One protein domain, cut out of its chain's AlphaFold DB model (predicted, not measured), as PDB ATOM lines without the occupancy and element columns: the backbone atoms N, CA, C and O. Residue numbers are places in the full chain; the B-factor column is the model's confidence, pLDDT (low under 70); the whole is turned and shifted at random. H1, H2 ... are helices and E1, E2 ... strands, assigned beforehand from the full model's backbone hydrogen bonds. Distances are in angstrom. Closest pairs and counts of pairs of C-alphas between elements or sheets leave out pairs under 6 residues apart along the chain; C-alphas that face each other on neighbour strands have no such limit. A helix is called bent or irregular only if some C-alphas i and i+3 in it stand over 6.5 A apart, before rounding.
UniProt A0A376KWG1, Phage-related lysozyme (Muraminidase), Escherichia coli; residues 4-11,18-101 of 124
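Overview. This is residues 4 to 11 and 18 to 101 of the 124 residues of the protein "Phage-related lysozyme (Muraminidase)" of Escherichia coli (UniProt A0A376KWG1). Three small antiparallel sheets follow one another in a row: the three-stranded sheet of E4, E1 and E7, then the hairpin of E5 and E6, then the longer, bent hairpin of E2 and E3, with E2 next to E6. A long loop, residues 53 to 73, runs along one side, and the short helix H1 lies beyond the three-stranded sheet at one end of the long axis. The printed part has 92 residues, with one named helix and seven named strands in the order H1, E1, E2, E3, E4, E5, E6, E7. The class is mostly strand, though under half of the residues, 40 of 92, are in named elements. The whole is compact, with a radius of gyration of the C-alphas of 14.1 A, but elongated in outline, spanning 52 by 28 by 18 A.

Arrangement. H1, residues 4 to 9, is not on the sheet of E4, residues 49 to 52, E1, residues 21 to 24, and E7, residues 89 to 92. Every O i to N i+4 pair in H1 is within hydrogen-bond range. In that sheet E1 is the inner strand. It is antiparallel to E4 at 157 degrees, with N 22 and O 51 2.8 A apart, and antiparallel to E7 at 148 degrees, with N 23 and O 90 2.8 A apart. E2, residues 29 to 34, and E3, residues 37 to 44, form an antiparallel hairpin, with N 34 and O 37 2.8 A apart and N 30 and O 43 2.9 A apart. E3 bends by 62 degrees at residue 41. E5, residues 74 to 77, and E6, residues 82 to 85, form another antiparallel hairpin, with N 75 and O 84 2.8 A apart. The closest C-alphas of E2 and E6 are those of Phe 31 and Trp 83, 4.8 A apart. E3 and E6 are near each other, while E6 and E7 meet only through their link. E1 and E6 are only just apart, their closest C-alphas 8.5 A from each other.

Along the chain. H1 begins at C-alpha 4, (102.065, 104.022, 102.168), and is 8.8 A long. E1 measures 10.2 A, E2 15.5 A and E3 18.5 A, the last ending at C-alpha 44, (133.882, 124.865, 96.241). E4 measures 10.7 A, E5 9.4 A, E6 10.2 A and E7 9.5 A; E7 ends at C-alpha 92, (119.178, 109.665, 92.312).

Size, cuts and confidence. The two C-alphas farthest apart are those of Met 4 and Glu 35, at 51.8 A. Residues 12 to 17 are not printed, and C-alphas 11 and 18 are 14.2 A apart across this cut. Of the links that are printed whole, E4 to E5 is long, with 21 residues, and the others are tight. The mean pLDDT of the printed part is 90.4; residues 4 to 11 are under 70.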
ATOM      1  N   MET A   4     102.649 103.049 103.099       63.16
ATOM      2  CA  MET A   4     102.065 104.022 102.168       63.16
ATOM      3  C   MET A   4     103.012 105.186 101.870       63.16
ATOM      4  O   MET A   4     103.107 105.616 100.726       63.16
ATOM      5  N   GLU A   5     103.726 105.691 102.874       62.75
ATOM      6  CA  GLU A   5     104.652 106.811 102.679       62.75
ATOM      7  C   GLU A   5     105.819 106.414 101.768       62.75
ATOM      8  O   GLU A   5     106.135 107.148 100.835       62.75
ATOM      9  N   LYS A   6     106.378 105.210 101.955       61.62
ATOM     10  CA  LYS A   6     107.439 104.663 101.093       61.62
ATOM     11  C   LYS A   6     106.949 104.383  99.676       61.62
ATOM     12  O   LYS A   6     107.677 104.631  98.719       61.62
ATOM     13  N   PHE A   7     105.715 103.900  99.528       62.94
ATOM     14  CA  PHE A   7     105.105 103.689  98.216       62.94
ATOM     15  C   PHE A   7     104.958 105.000  97.431       62.94
ATOM     16  O   PHE A   7     105.116 105.005  96.214       62.94
ATOM     17  N   ILE A   8     104.677 106.111  98.117       68.25
ATOM     18  CA  ILE A   8     104.529 107.427  97.485       68.25
ATOM     19  C   ILE A   8     105.892 108.032  97.137       68.25
ATOM     20  O   ILE A   8     106.023 108.625  96.069       68.25
ATOM     21  N   THR A   9     106.896 107.905  98.011       67.00
ATOM     22  CA  THR A   9     108.180 108.595  97.818       67.00
ATOM     23  C   THR A   9     109.221 107.815  97.037       67.00
ATOM     24  O   THR A   9     110.111 108.485  96.534       67.00
ATOM     25  N   ASN A  10     109.144 106.476  96.958       69.31
ATOM     26  CA  ASN A  10     109.952 105.604  96.090       69.31
ATOM     27  C   ASN A  10     109.453 104.137  96.163       69.31
ATOM     28  O   ASN A  10     110.003 103.332  96.931       69.31
ATOM     29  N   PRO A  11     108.417 103.748  95.397       67.31
ATOM     30  CA  PRO A  11     107.825 102.419  95.512       67.31
ATOM     31  C   PRO A  11     108.855 101.336  95.172       67.31
ATOM     32  O   PRO A  11     109.338 101.247  94.046       67.31
ATOM     33  N   ALA A  18     118.903 102.439  87.739       83.56
ATOM     34  CA  ALA A  18     118.841 103.315  86.570       83.56
ATOM     35  C   ALA A  18     118.662 104.786  86.991       83.56
ATOM     36  O   ALA A  18     117.620 105.394  86.718       83.56
ATOM     37  N   PRO A  19     119.664 105.383  87.664       88.81
ATOM     38  CA  PRO A  19     119.563 106.750  88.146       88.81
ATOM     39  C   PRO A  19     119.406 107.743  86.991       88.81
ATOM     40  O   PRO A  19     120.093 107.666  85.971       88.81
ATOM     41  N   VAL A  20     118.520 108.721  87.181       93.44
ATOM     42  CA  VAL A  20     118.195 109.746  86.173       93.44
ATOM     43  C   VAL A  20     118.824 111.090  86.530       93.44
ATOM     44  O   VAL A  20     119.180 111.874  85.643       93.44
ATOM     45  N   TYR A  21     118.993 111.354  87.824       94.81
ATOM     46  CA  TYR A  21     119.470 112.625  88.340       94.81
ATOM     47  C   TYR A  21     120.820 112.485  89.034       94.81
ATOM     48  O   TYR A  21     121.170 111.438  89.574       94.81
ATOM     49  N   LEU A  22     121.567 113.579  89.022       95.50
ATOM     50  CA  LEU A  22     122.787 113.774  89.784       95.50
ATOM     51  C   LEU A  22     122.579 114.991  90.680       95.50
ATOM     52  O   LEU A  22     122.252 116.069  90.183       95.50
ATOM     53  N   THR A  23     122.762 114.813  91.983       96.50
ATOM     54  CA  THR A  23     122.660 115.878  92.982       96.50
ATOM     55  C   THR A  23     123.999 116.108  93.671       96.50
ATOM     56  O   THR A  23     124.850 115.217  93.725       96.50
ATOM     57  N   TRP A  24     124.202 117.317  94.186       97.12
ATOM     58  CA  TRP A  24     125.372 117.685  94.981       97.12
ATOM     59  C   TRP A  24     124.986 118.673  96.075       97.12
ATOM     60  O   TRP A  24     123.931 119.308  96.017       97.12
ATOM     61  N   GLN A  25     125.864 118.804  97.067       96.50
ATOM     62  CA  GLN A  25     125.706 119.749  98.165       96.50
ATOM     63  C   GLN A  25     126.574 120.991  97.970       96.50
ATOM     64  O   GLN A  25     127.563 120.966  97.230       96.50
ATOM     65  N   THR A  26     126.202 122.073  98.650       96.56
ATOM     66  CA  THR A  26     127.063 123.247  98.834       96.56
ATOM     67  C   THR A  26     128.386 122.866  99.510       96.56
ATOM     68  O   THR A  26     128.461 121.859 100.215       96.56
ATOM     69  N   ASP A  27     129.431 123.669  99.299       96.44
ATOM     70  CA  ASP A  27     130.766 123.490  99.885       96.44
ATOM     71  C   ASP A  27     131.537 122.219  99.463       96.44
ATOM     72  O   ASP A  27     132.581 121.895 100.041       96.44
ATOM     73  N   ALA A  28     131.093 121.528  98.411       96.31
ATOM     74  CA  ALA A  28     131.810 120.393  97.838       96.31
ATOM     75  C   ALA A  28     133.057 120.864  97.053       96.31
ATOM     76  O   ALA A  28     132.945 121.805  96.260       96.31
ATOM     77  N   PRO A  29     134.241 120.242  97.234       96.12
ATOM     78  CA  PRO A  29     135.463 120.637  96.530       96.12
ATOM     79  C   PRO A  29     135.344 120.481  95.011       96.12
ATOM     80  O   PRO A  29     134.993 119.407  94.521       96.12
ATOM     81  N   LEU A  30     135.683 121.537  94.273       96.69
ATOM     82  CA  LEU A  30     135.696 121.529  92.813       96.69
ATOM     83  C   LEU A  30     137.088 121.202  92.275       96.69
ATOM     84  O   LEU A  30     138.109 121.687  92.766       96.69
ATOM     85  N   PHE A  31     137.097 120.411  91.212       96.00
ATOM     86  CA  PHE A  31     138.278 120.026  90.461       96.00
ATOM     87  C   PHE A  31     138.298 120.730  89.108       96.00
ATOM     88  O   PHE A  31     137.255 121.072  88.539       96.00
ATOM     89  N   ASP A  32     139.502 120.908  88.586       93.31
ATOM     90  CA  ASP A  32     139.776 121.437  87.261       93.31
ATOM     91  C   ASP A  32     140.530 120.398  86.429       93.31
ATOM     92  O   ASP A  32     141.234 119.534  86.957       93.31
ATOM     93  N   LYS A  33     140.385 120.475  85.105       90.50
ATOM     94  CA  LYS A  33     141.112 119.596  84.191       90.50
ATOM     95  C   LYS A  33     142.525 120.147  83.979       90.50
ATOM     96  O   LYS A  33     142.678 121.197  83.360       90.50
ATOM     97  N   GLY A  34     143.528 119.442  84.492       88.25
ATOM     98  CA  GLY A  34     144.946 119.707  84.257       88.25
ATOM     99  C   GLY A  34     145.529 118.846  83.132       88.25
ATOM    100  O   GLY A  34     144.824 118.055  82.504       88.25
ATOM    101  N   GLU A  35     146.835 118.981  82.887       85.56
ATOM    102  CA  GLU A  35     147.543 118.245  81.822       85.56
ATOM    103  C   GLU A  35     147.643 116.735  82.087       85.56
ATOM    104  O   GLU A  35     147.581 115.940  81.155       85.56
ATOM    105  N   GLN A  36     147.774 116.334  83.355       85.56
ATOM    106  CA  GLN A  36     147.929 114.932  83.773       85.56
ATOM    107  C   GLN A  36     146.629 114.307  84.311       85.56
ATOM    108  O   GLN A  36     146.645 113.177  84.794       85.56
ATOM    109  N   GLY A  37     145.513 115.038  84.257       89.06
ATOM    110  CA  GLY A  37     144.218 114.599  84.774       89.06
ATOM    111  C   GLY A  37     143.537 115.643  85.650       89.06
ATOM    112  O   GLY A  37     143.801 116.841  85.537       89.06
ATOM    113  N   MET A  38     142.614 115.196  86.500       93.19
ATOM    114  CA  MET A  38     141.860 116.094  87.374       93.19
ATOM    115  C   MET A  38     142.707 116.586  88.547       93.19
ATOM    116  O   MET A  38     143.349 115.803  89.241       93.19
ATOM    117  N   VAL A  39     142.677 117.896  88.782       93.00
ATOM    118  CA  VAL A  39     143.445 118.577  89.827       93.00
ATOM    119  C   VAL A  39     142.481 119.254  90.788       93.00
ATOM    120  O   VAL A  39     141.561 119.955  90.364       93.00
ATOM    121  N   ALA A  40     142.680 119.040  92.087       90.56
ATOM    122  CA  ALA A  40     141.884 119.700  93.113       90.56
ATOM    123  C   ALA A  40     142.138 121.212  93.074       90.56
ATOM    124  O   ALA A  40     143.277 121.666  93.206       90.56
ATOM    125  N   GLY A  41     141.074 121.991  92.890       84.62
ATOM    126  CA  GLY A  41     141.130 123.440  93.005       84.62
ATOM    127  C   GLY A  41     140.935 123.900  94.449       84.62
ATOM    128  O   GLY A  41     140.622 123.121  95.345       84.62
ATOM    129  N   ASN A  42     141.047 125.213  94.670       90.38
ATOM    130  CA  ASN A  42     140.681 125.843  95.948       90.38
ATOM    131  C   ASN A  42     139.212 126.316  95.978       90.38
ATOM    132  O   ASN A  42     138.782 127.009  96.900       90.38
ATOM    133  N   ARG A  43     138.447 126.012  94.924       94.81
ATOM    134  CA  ARG A  43     137.044 126.413  94.777       94.81
ATOM    135  C   ARG A  43     136.130 125.329  95.334       94.81
ATOM    136  O   ARG A  43     136.460 124.146  95.307       94.81
ATOM    137  N   LYS A  44     134.956 125.747  95.789       96.81
ATOM    138  CA  LYS A  44     133.882 124.865  96.241       96.81
ATOM    139  C   LYS A  44     132.571 125.240  95.562       96.81
ATOM    140  O   LYS A  44     132.445 126.363  95.070       96.81
ATOM    141  N   THR A  45     131.621 124.310  95.549       97.12
ATOM    142  CA  THR A  45     130.254 124.580  95.094       97.12
ATOM    143  C   THR A  45     129.614 125.671  95.946       97.12
ATOM    144  O   THR A  45     129.779 125.707  97.167       97.12
ATOM    145  N   ARG A  46     128.894 126.585  95.296       96.88
ATOM    146  CA  ARG A  46     128.246 127.734  95.942       96.88
ATOM    147  C   ARG A  46     126.844 127.411  96.442       96.88
ATOM    148  O   ARG A  46     126.327 128.131  97.292       96.88
ATOM    149  N   ALA A  47     126.219 126.384  95.875       95.00
ATOM    150  CA  ALA A  47     124.904 125.912  96.266       95.00
ATOM    151  C   ALA A  47     124.770 124.400  96.048       95.00
ATOM    152  O   ALA A  47     125.493 123.794  95.250       95.00
ATOM    153  N   SER A  48     123.802 123.797  96.737       95.88
ATOM    154  CA  SER A  48     123.308 122.465  96.386       95.88
ATOM    155  C   SER A  48     122.536 122.526  95.066       95.88
ATOM    156  O   SER A  48     121.942 123.552  94.729       95.88
ATOM    157  N   GLY A  49     122.516 121.428  94.315       95.25
ATOM    158  CA  GLY A  49     121.842 121.416  93.022       95.25
ATOM    159  C   GLY A  49     121.538 120.031  92.484       95.25
ATOM    160  O   GLY A  49     121.886 119.011  93.080       95.25
ATOM    161  N   ILE A  50     120.848 120.032  91.346       95.81
ATOM    162  CA  ILE A  50     120.390 118.842  90.639       95.81
ATOM    163  C   ILE A  50     120.542 119.024  89.129       95.81
ATOM    164  O   ILE A  50     120.225 120.081  88.578       95.81
ATOM    165  N   LEU A  51     121.010 117.984  88.442       95.62
ATOM    166  CA  LEU A  51     121.086 117.914  86.983       95.62
ATOM    167  C   LEU A  51     120.597 116.557  86.479       95.62
ATOM    168  O   LEU A  51     120.672 115.548  87.174       95.62
ATOM    169  N   THR A  52     120.129 116.516  85.231       94.50
ATOM    170  CA  THR A  52     119.834 115.256  84.538       94.50
ATOM    171  C   THR A  52     121.139 114.566  84.145       94.50
ATOM    172  O   THR A  52     121.884 115.109  83.330       94.50
ATOM    173  N   LEU A  53     121.389 113.360  84.662       93.56
ATOM    174  CA  LEU A  53     122.647 112.622  84.496       93.56
ATOM    175  C   LEU A  53     123.048 112.458  83.021       93.56
ATOM    176  O   LEU A  53     124.197 112.694  82.663       93.56
ATOM    177  N   ALA A  54     122.087 112.157  82.141       91.62
ATOM    178  CA  ALA A  54     122.325 112.001  80.702       91.62
ATOM    179  C   ALA A  54     122.868 113.268  80.006       91.62
ATOM    180  O   ALA A  54     123.435 113.184  78.922       91.62
ATOM    181  N   LYS A  55     122.688 114.449  80.612       92.31
ATOM    182  CA  LYS A  55     123.147 115.743  80.080       92.31
ATOM    183  C   LYS A  55     124.421 116.248  80.752       92.31
ATOM    184  O   LYS A  55     124.921 117.303  80.367       92.31
ATOM    185  N   VAL A  56     124.928 115.537  81.758       94.94
ATOM    186  CA  VAL A  56     126.134 115.910  82.501       94.94
ATOM    187  C   VAL A  56     127.321 115.178  81.893       94.94
ATOM    188  O   VAL A  56     127.361 113.957  82.006       94.94
ATOM    189  N   PRO A  57     128.290 115.873  81.271       95.38
ATOM    190  CA  PRO A  57     129.517 115.242  80.798       95.38
ATOM    191  C   PRO A  57     130.286 114.583  81.945       95.38
ATOM    192  O   PRO A  57     130.472 115.194  83.002       95.38
ATOM    193  N   GLY A  58     130.744 113.356  81.713       96.00
ATOM    194  CA  GLY A  58     131.575 112.593  82.630       96.00
ATOM    195  C   GLY A  58     132.963 112.339  82.052       96.00
ATOM    196  O   GLY A  58     133.141 112.269  80.832       96.00
ATOM    197  N   VAL A  59     133.946 112.201  82.935       95.56
ATOM    198  CA  VAL A  59     135.308 111.799  82.572       95.56
ATOM    199  C   VAL A  59     135.828 110.673  83.466       95.56
ATOM    200  O   VAL A  59     135.328 110.467  84.576       95.56
ATOM    201  N   ASP A  60     136.864 109.980  83.003       94.25
ATOM    202  CA  ASP A  60     137.677 109.095  83.841       94.25
ATOM    203  C   ASP A  60     138.638 109.876  84.769       94.25
ATOM    204  O   ASP A  60     138.658 111.110  84.801       94.25
ATOM    205  N   ALA A  61     139.454 109.152  85.543       88.25
ATOM    206  CA  ALA A  61     140.431 109.757  86.452       88.25
ATOM    207  C   ALA A  61     141.523 110.578  85.732       88.25
ATOM    208  O   ALA A  61     142.049 111.533  86.303       88.25
ATOM    209  N   GLY A  62     141.827 110.239  84.475       88.81
ATOM    210  CA  GLY A  62     142.756 110.969  83.612       88.81
ATOM    211  C   GLY A  62     142.128 112.184  82.921       88.81
ATOM    212  O   GLY A  62     142.805 112.887  82.178       88.81
ATOM    213  N   GLY A  63     140.842 112.464  83.155       89.50
ATOM    214  CA  GLY A  63     140.137 113.581  82.537       89.50
ATOM    215  C   GLY A  63     139.697 113.329  81.092       89.50
ATOM    216  O   GLY A  63     139.366 114.290  80.385       89.50
ATOM    217  N   ASN A  64     139.682 112.076  80.633       92.19
ATOM    218  CA  ASN A  64     139.210 111.717  79.298       92.19
ATOM    219  C   ASN A  64     137.685 111.628  79.280       92.19
ATOM    220  O   ASN A  64     137.084 111.003  80.151       92.19
ATOM    221  N   THR A  65     137.061 112.247  78.280       92.44
ATOM    222  CA  THR A  65     135.602 112.253  78.124       92.44
ATOM    223  C   THR A  65     135.078 110.849  77.858       92.44
ATOM    224  O   THR A  65     135.577 110.155  76.974       92.44
ATOM    225  N   LEU A  66     134.032 110.460  78.584       92.38
ATOM    226  CA  LEU A  66     133.367 109.177  78.406       92.38
ATOM    227  C   LEU A  66     132.165 109.299  77.460       92.38
ATOM    228  O   LEU A  66     131.529 110.349  77.353       92.38
ATOM    229  N   THR A  67     131.837 108.204  76.776       86.00
ATOM    230  CA  THR A  67     130.610 108.075  75.970       86.00
ATOM    231  C   THR A  67     129.381 107.781  76.832       86.00
ATOM    232  O   THR A  67     128.272 108.162  76.467       86.00
ATOM    233  N   SER A  68     129.582 107.137  77.985       86.06
ATOM    234  CA  SER A  68     128.582 106.937  79.033       86.06
ATOM    235  C   SER A  68     129.112 107.475  80.353       86.06
ATOM    236  O   SER A  68     130.239 107.184  80.746       86.06
ATOM    237  N   ASN A  69     128.274 108.226  81.062       86.69
ATOM    238  CA  ASN A  69     128.658 108.885  82.311       86.69
ATOM    239  C   ASN A  69     128.167 108.108  83.543       86.69
ATOM    240  O   ASN A  69     128.263 108.606  84.667       86.69
ATOM    241  N   GLN A  70     127.637 106.893  83.344       84.06
ATOM    242  CA  GLN A  70     127.158 106.050  84.439       84.06
ATOM    243  C   GLN A  70     128.255 105.777  85.461       84.06
ATOM    244  O   GLN A  70     127.973 105.914  86.641       84.06
ATOM    245  N   ASP A  71     129.497 105.537  85.042       88.06
ATOM    246  CA  ASP A  71     130.621 105.225  85.940       88.06
ATOM    247  C   ASP A  71     131.753 106.253  85.845       88.06
ATOM    248  O   ASP A  71     132.928 105.944  86.035       88.06
ATOM    249  N   ALA A  72     131.405 107.503  85.529       94.88
ATOM    250  CA  ALA A  72     132.386 108.577  85.470       94.88
ATOM    251  C   ALA A  72     133.037 108.812  86.839       94.88
ATOM    252  O   ALA A  72     132.365 108.851  87.870       94.88
ATOM    253  N   ALA A  73     134.352 109.028  86.833       96.25
ATOM    254  CA  ALA A  73     135.102 109.402  88.026       96.25
ATOM    255  C   ALA A  73     134.823 110.859  88.421       96.25
ATOM    256  O   ALA A  73     134.805 111.175  89.610       96.25
ATOM    257  N   TYR A  74     134.574 111.728  87.432       97.06
ATOM    258  CA  TYR A  74     134.199 113.122  87.654       97.06
ATOM    259  C   TYR A  74     133.072 113.575  86.726       97.06
ATOM    260  O   TYR A  74     132.992 113.163  85.569       97.06
ATOM    261  N   TYR A  75     132.250 114.490  87.232       97.12
ATOM    262  CA  TYR A  75     131.079 115.052  86.566       97.12
ATOM    263  C   TYR A  75     131.221 116.562  86.399       97.12
ATOM    264  O   TYR A  75     131.539 117.267  87.358       97.12
ATOM    265  N   GLN A  76     130.965 117.077  85.196       96.38
ATOM    266  CA  GLN A  76     131.052 118.512  84.939       96.38
ATOM    267  C   GLN A  76     129.829 119.245  85.499       96.38
ATOM    268  O   GLN A  76     128.724 119.142  84.960       96.38
ATOM    269  N   ILE A  77     130.036 120.085  86.509       96.31
ATOM    270  CA  ILE A  77     128.993 120.941  87.070       96.31
ATOM    271  C   ILE A  77     129.113 122.321  86.429       96.31
ATOM    272  O   ILE A  77     129.757 123.229  86.947       96.31
ATOM    273  N   ARG A  78     128.496 122.480  85.253       94.12
ATOM    274  CA  ARG A  78     128.545 123.741  84.490       94.12
ATOM    275  C   ARG A  78     128.081 124.972  85.279       94.12
ATOM    276  O   ARG A  78     128.760 125.986  85.155       94.12
ATOM    277  N   PRO A  79     127.008 124.911  86.097       93.94
ATOM    278  CA  PRO A  79     126.604 126.051  86.925       93.94
ATOM    279  C   PRO A  79     127.686 126.516  87.911       93.94
ATOM    280  O   PRO A  79     127.741 127.694  88.246       93.94
ATOM    281  N   GLU A  80     128.564 125.607  88.342       94.88
ATOM    282  CA  GLU A  80     129.655 125.874  89.290       94.88
ATOM    283  C   GLU A  80     131.003 126.118  88.583       94.88
ATOM    284  O   GLU A  80     131.972 126.571  89.192       94.88
ATOM    285  N   GLY A  81     131.081 125.844  87.274       93.50
ATOM    286  CA  GLY A  81     132.285 126.042  86.468       93.50
ATOM    287  C   GLY A  81     133.453 125.148  86.890       93.50
ATOM    288  O   GLY A  81     134.593 125.618  86.924       93.50
ATOM    289  N   GLY A  82     133.173 123.887  87.238       94.75
ATOM    290  CA  GLY A  82     134.175 122.910  87.666       94.75
ATOM    291  C   GLY A  82     133.672 121.468  87.599       94.75
ATOM    292  O   GLY A  82     132.590 121.191  87.073       94.75
ATOM    293  N   TRP A  83     134.475 120.551  88.126       96.94
ATOM    294  CA  TRP A  83     134.195 119.119  88.157       96.94
ATOM    295  C   TRP A  83     133.999 118.636  89.591       96.94
ATOM    296  O   TRP A  83     134.750 119.030  90.481       96.94
ATOM    297  N   LEU A  84     133.017 117.765  89.815       97.56
ATOM    298  CA  LEU A  84     132.857 117.063  91.087       97.56
ATOM    299  C   LEU A  84     133.273 115.599  90.944       97.56
ATOM    300  O   LEU A  84     132.866 114.961  89.969       97.56
ATOM    301  N   PRO A  85     134.042 115.046  91.897       96.75
ATOM    302  CA  PRO A  85     134.330 113.620  91.917       96.75
ATOM    303  C   PRO A  85     133.053 112.826  92.209       96.75
ATOM    304  O   PRO A  85     132.144 113.312  92.885       96.75
ATOM    305  N   ALA A  86     133.010 111.571  91.763       96.06
ATOM    306  CA  ALA A  86     131.884 110.664  91.981       96.06
ATOM    307  C   ALA A  86     131.488 110.533  93.465       96.06
ATOM    308  O   ALA A  86     130.312 110.393  93.780       96.06
ATOM    309  N   ALA A  87     132.458 110.638  94.380       95.31
ATOM    310  CA  ALA A  87     132.228 110.587  95.824       95.31
ATOM    311  C   ALA A  87     131.523 111.834  96.400       95.31
ATOM    312  O   ALA A  87     131.013 111.785  97.515       95.31
ATOM    313  N   SER A  88     131.505 112.956  95.672       96.12
ATOM    314  CA  SER A  88     130.872 114.216  96.097       96.12
ATOM    315  C   SER A  88     129.511 114.458  95.445       96.12
ATOM    316  O   SER A  88     128.912 115.515  95.649       96.12
ATOM    317  N   VAL A  89     129.019 113.497  94.666       95.62
ATOM    318  CA  VAL A  89     127.710 113.553  94.017       95.62
ATOM    319  C   VAL A  89     126.871 112.357  94.438       95.62
ATOM    320  O   VAL A  89     127.395 111.293  94.760       95.62
ATOM    321  N   LYS A  90     125.551 112.511  94.394       95.06
ATOM    322  CA  LYS A  90     124.614 111.407  94.584       95.06
ATOM    323  C   LYS A  90     123.822 111.188  93.305       95.06
ATOM    324  O   LYS A  90     123.242 112.124  92.754       95.06
ATOM    325  N   LYS A  91     123.810 109.948  92.826       93.44
ATOM    326  CA  LYS A  91     122.944 109.508  91.731       93.44
ATOM    327  C   LYS A  91     121.584 109.159  92.315       93.44
ATOM    328  O   LYS A  91     121.516 108.412  93.285       93.44
ATOM    329  N   VAL A  92     120.527 109.721  91.747       92.25
ATOM    330  CA  VAL A  92     119.178 109.665  92.312       92.25
ATOM    331  C   VAL A  92     118.212 109.131  91.255       92.25
ATOM    332  O   VAL A  92     118.230 109.557  90.091       92.25
ATOM    333  N   SER A  93     117.382 108.166  91.657       91.06
ATOM    334  CA  SER A  93     116.279 107.659  90.835       91.06
ATOM    335  C   SER A  93     115.247 108.762  90.616       91.06
ATOM    336  O   SER A  93     114.995 109.575  91.500       91.06
ATOM    337  N   GLN A  94     114.583 108.763  89.462       89.75
ATOM    338  CA  GLN A  94     113.456 109.672  89.231       89.75
ATOM    339  C   GLN A  94     112.291 109.467  90.203       89.75
ATOM    340  O   GLN A  94     111.460 110.355  90.361       89.75
ATOM    341  N   TYR A  95     112.231 108.295  90.831       87.56
ATOM    342  CA  TYR A  95     111.192 107.952  91.782       87.56
ATOM    343  C   TYR A  95     111.580 108.251  93.222       87.56
ATOM    344  O   TYR A  95     110.726 108.057  94.062       87.56
ATOM    345  N   ALA A  96     112.805 108.704  93.521       88.44
ATOM    346  CA  ALA A  96     113.238 109.055  94.877       88.44
ATOM    347  C   ALA A  96     112.831 110.499  95.212       88.44
ATOM    348  O   ALA A  96     113.649 111.416  95.245       88.44
ATOM    349  N   LEU A  97     111.527 110.716  95.371       86.88
ATOM    350  CA  LEU A  97     110.930 112.048  95.442       86.88
ATOM    351  C   LEU A  97     111.408 112.847  96.663       86.88
ATOM    352  O   LEU A  97     111.612 114.054  96.547       86.88
ATOM    353  N   ASP A  98     111.649 112.194  97.800       85.31
ATOM    354  CA  ASP A  98     112.184 112.842  99.003       85.31
ATOM    355  C   ASP A  98     113.581 113.433  98.761       85.31
ATOM    356  O   ASP A  98     113.855 114.580  99.117       85.31
ATOM    357  N   GLU A  99     114.439 112.689  98.062       87.88
ATOM    358  CA  GLU A  99     115.788 113.126  97.703       87.88
ATOM    359  C   GLU A  99     115.793 114.261  96.679       87.88
ATOM    360  O   GLU A  99     116.701 115.093  96.651       87.88
ATOM    361  N   LEU A 100     114.765 114.291  95.833       89.50
ATOM    362  CA  LEU A 100     114.524 115.354  94.864       89.50
ATOM    363  C   LEU A 100     113.880 116.597  95.507       89.50
ATOM    364  O   LEU A 100     113.635 117.583  94.812       89.50
ATOM    365  N   GLY A 101     113.633 116.574  96.821       86.12
ATOM    366  CA  GLY A 101     113.098 117.696  97.592       86.12
ATOM    367  C   GLY A 101     111.571 117.783  97.617       86.12
ATOM    368  O   GLY A 101     111.029 118.795  98.066       86.12
TER     369      GLY A 101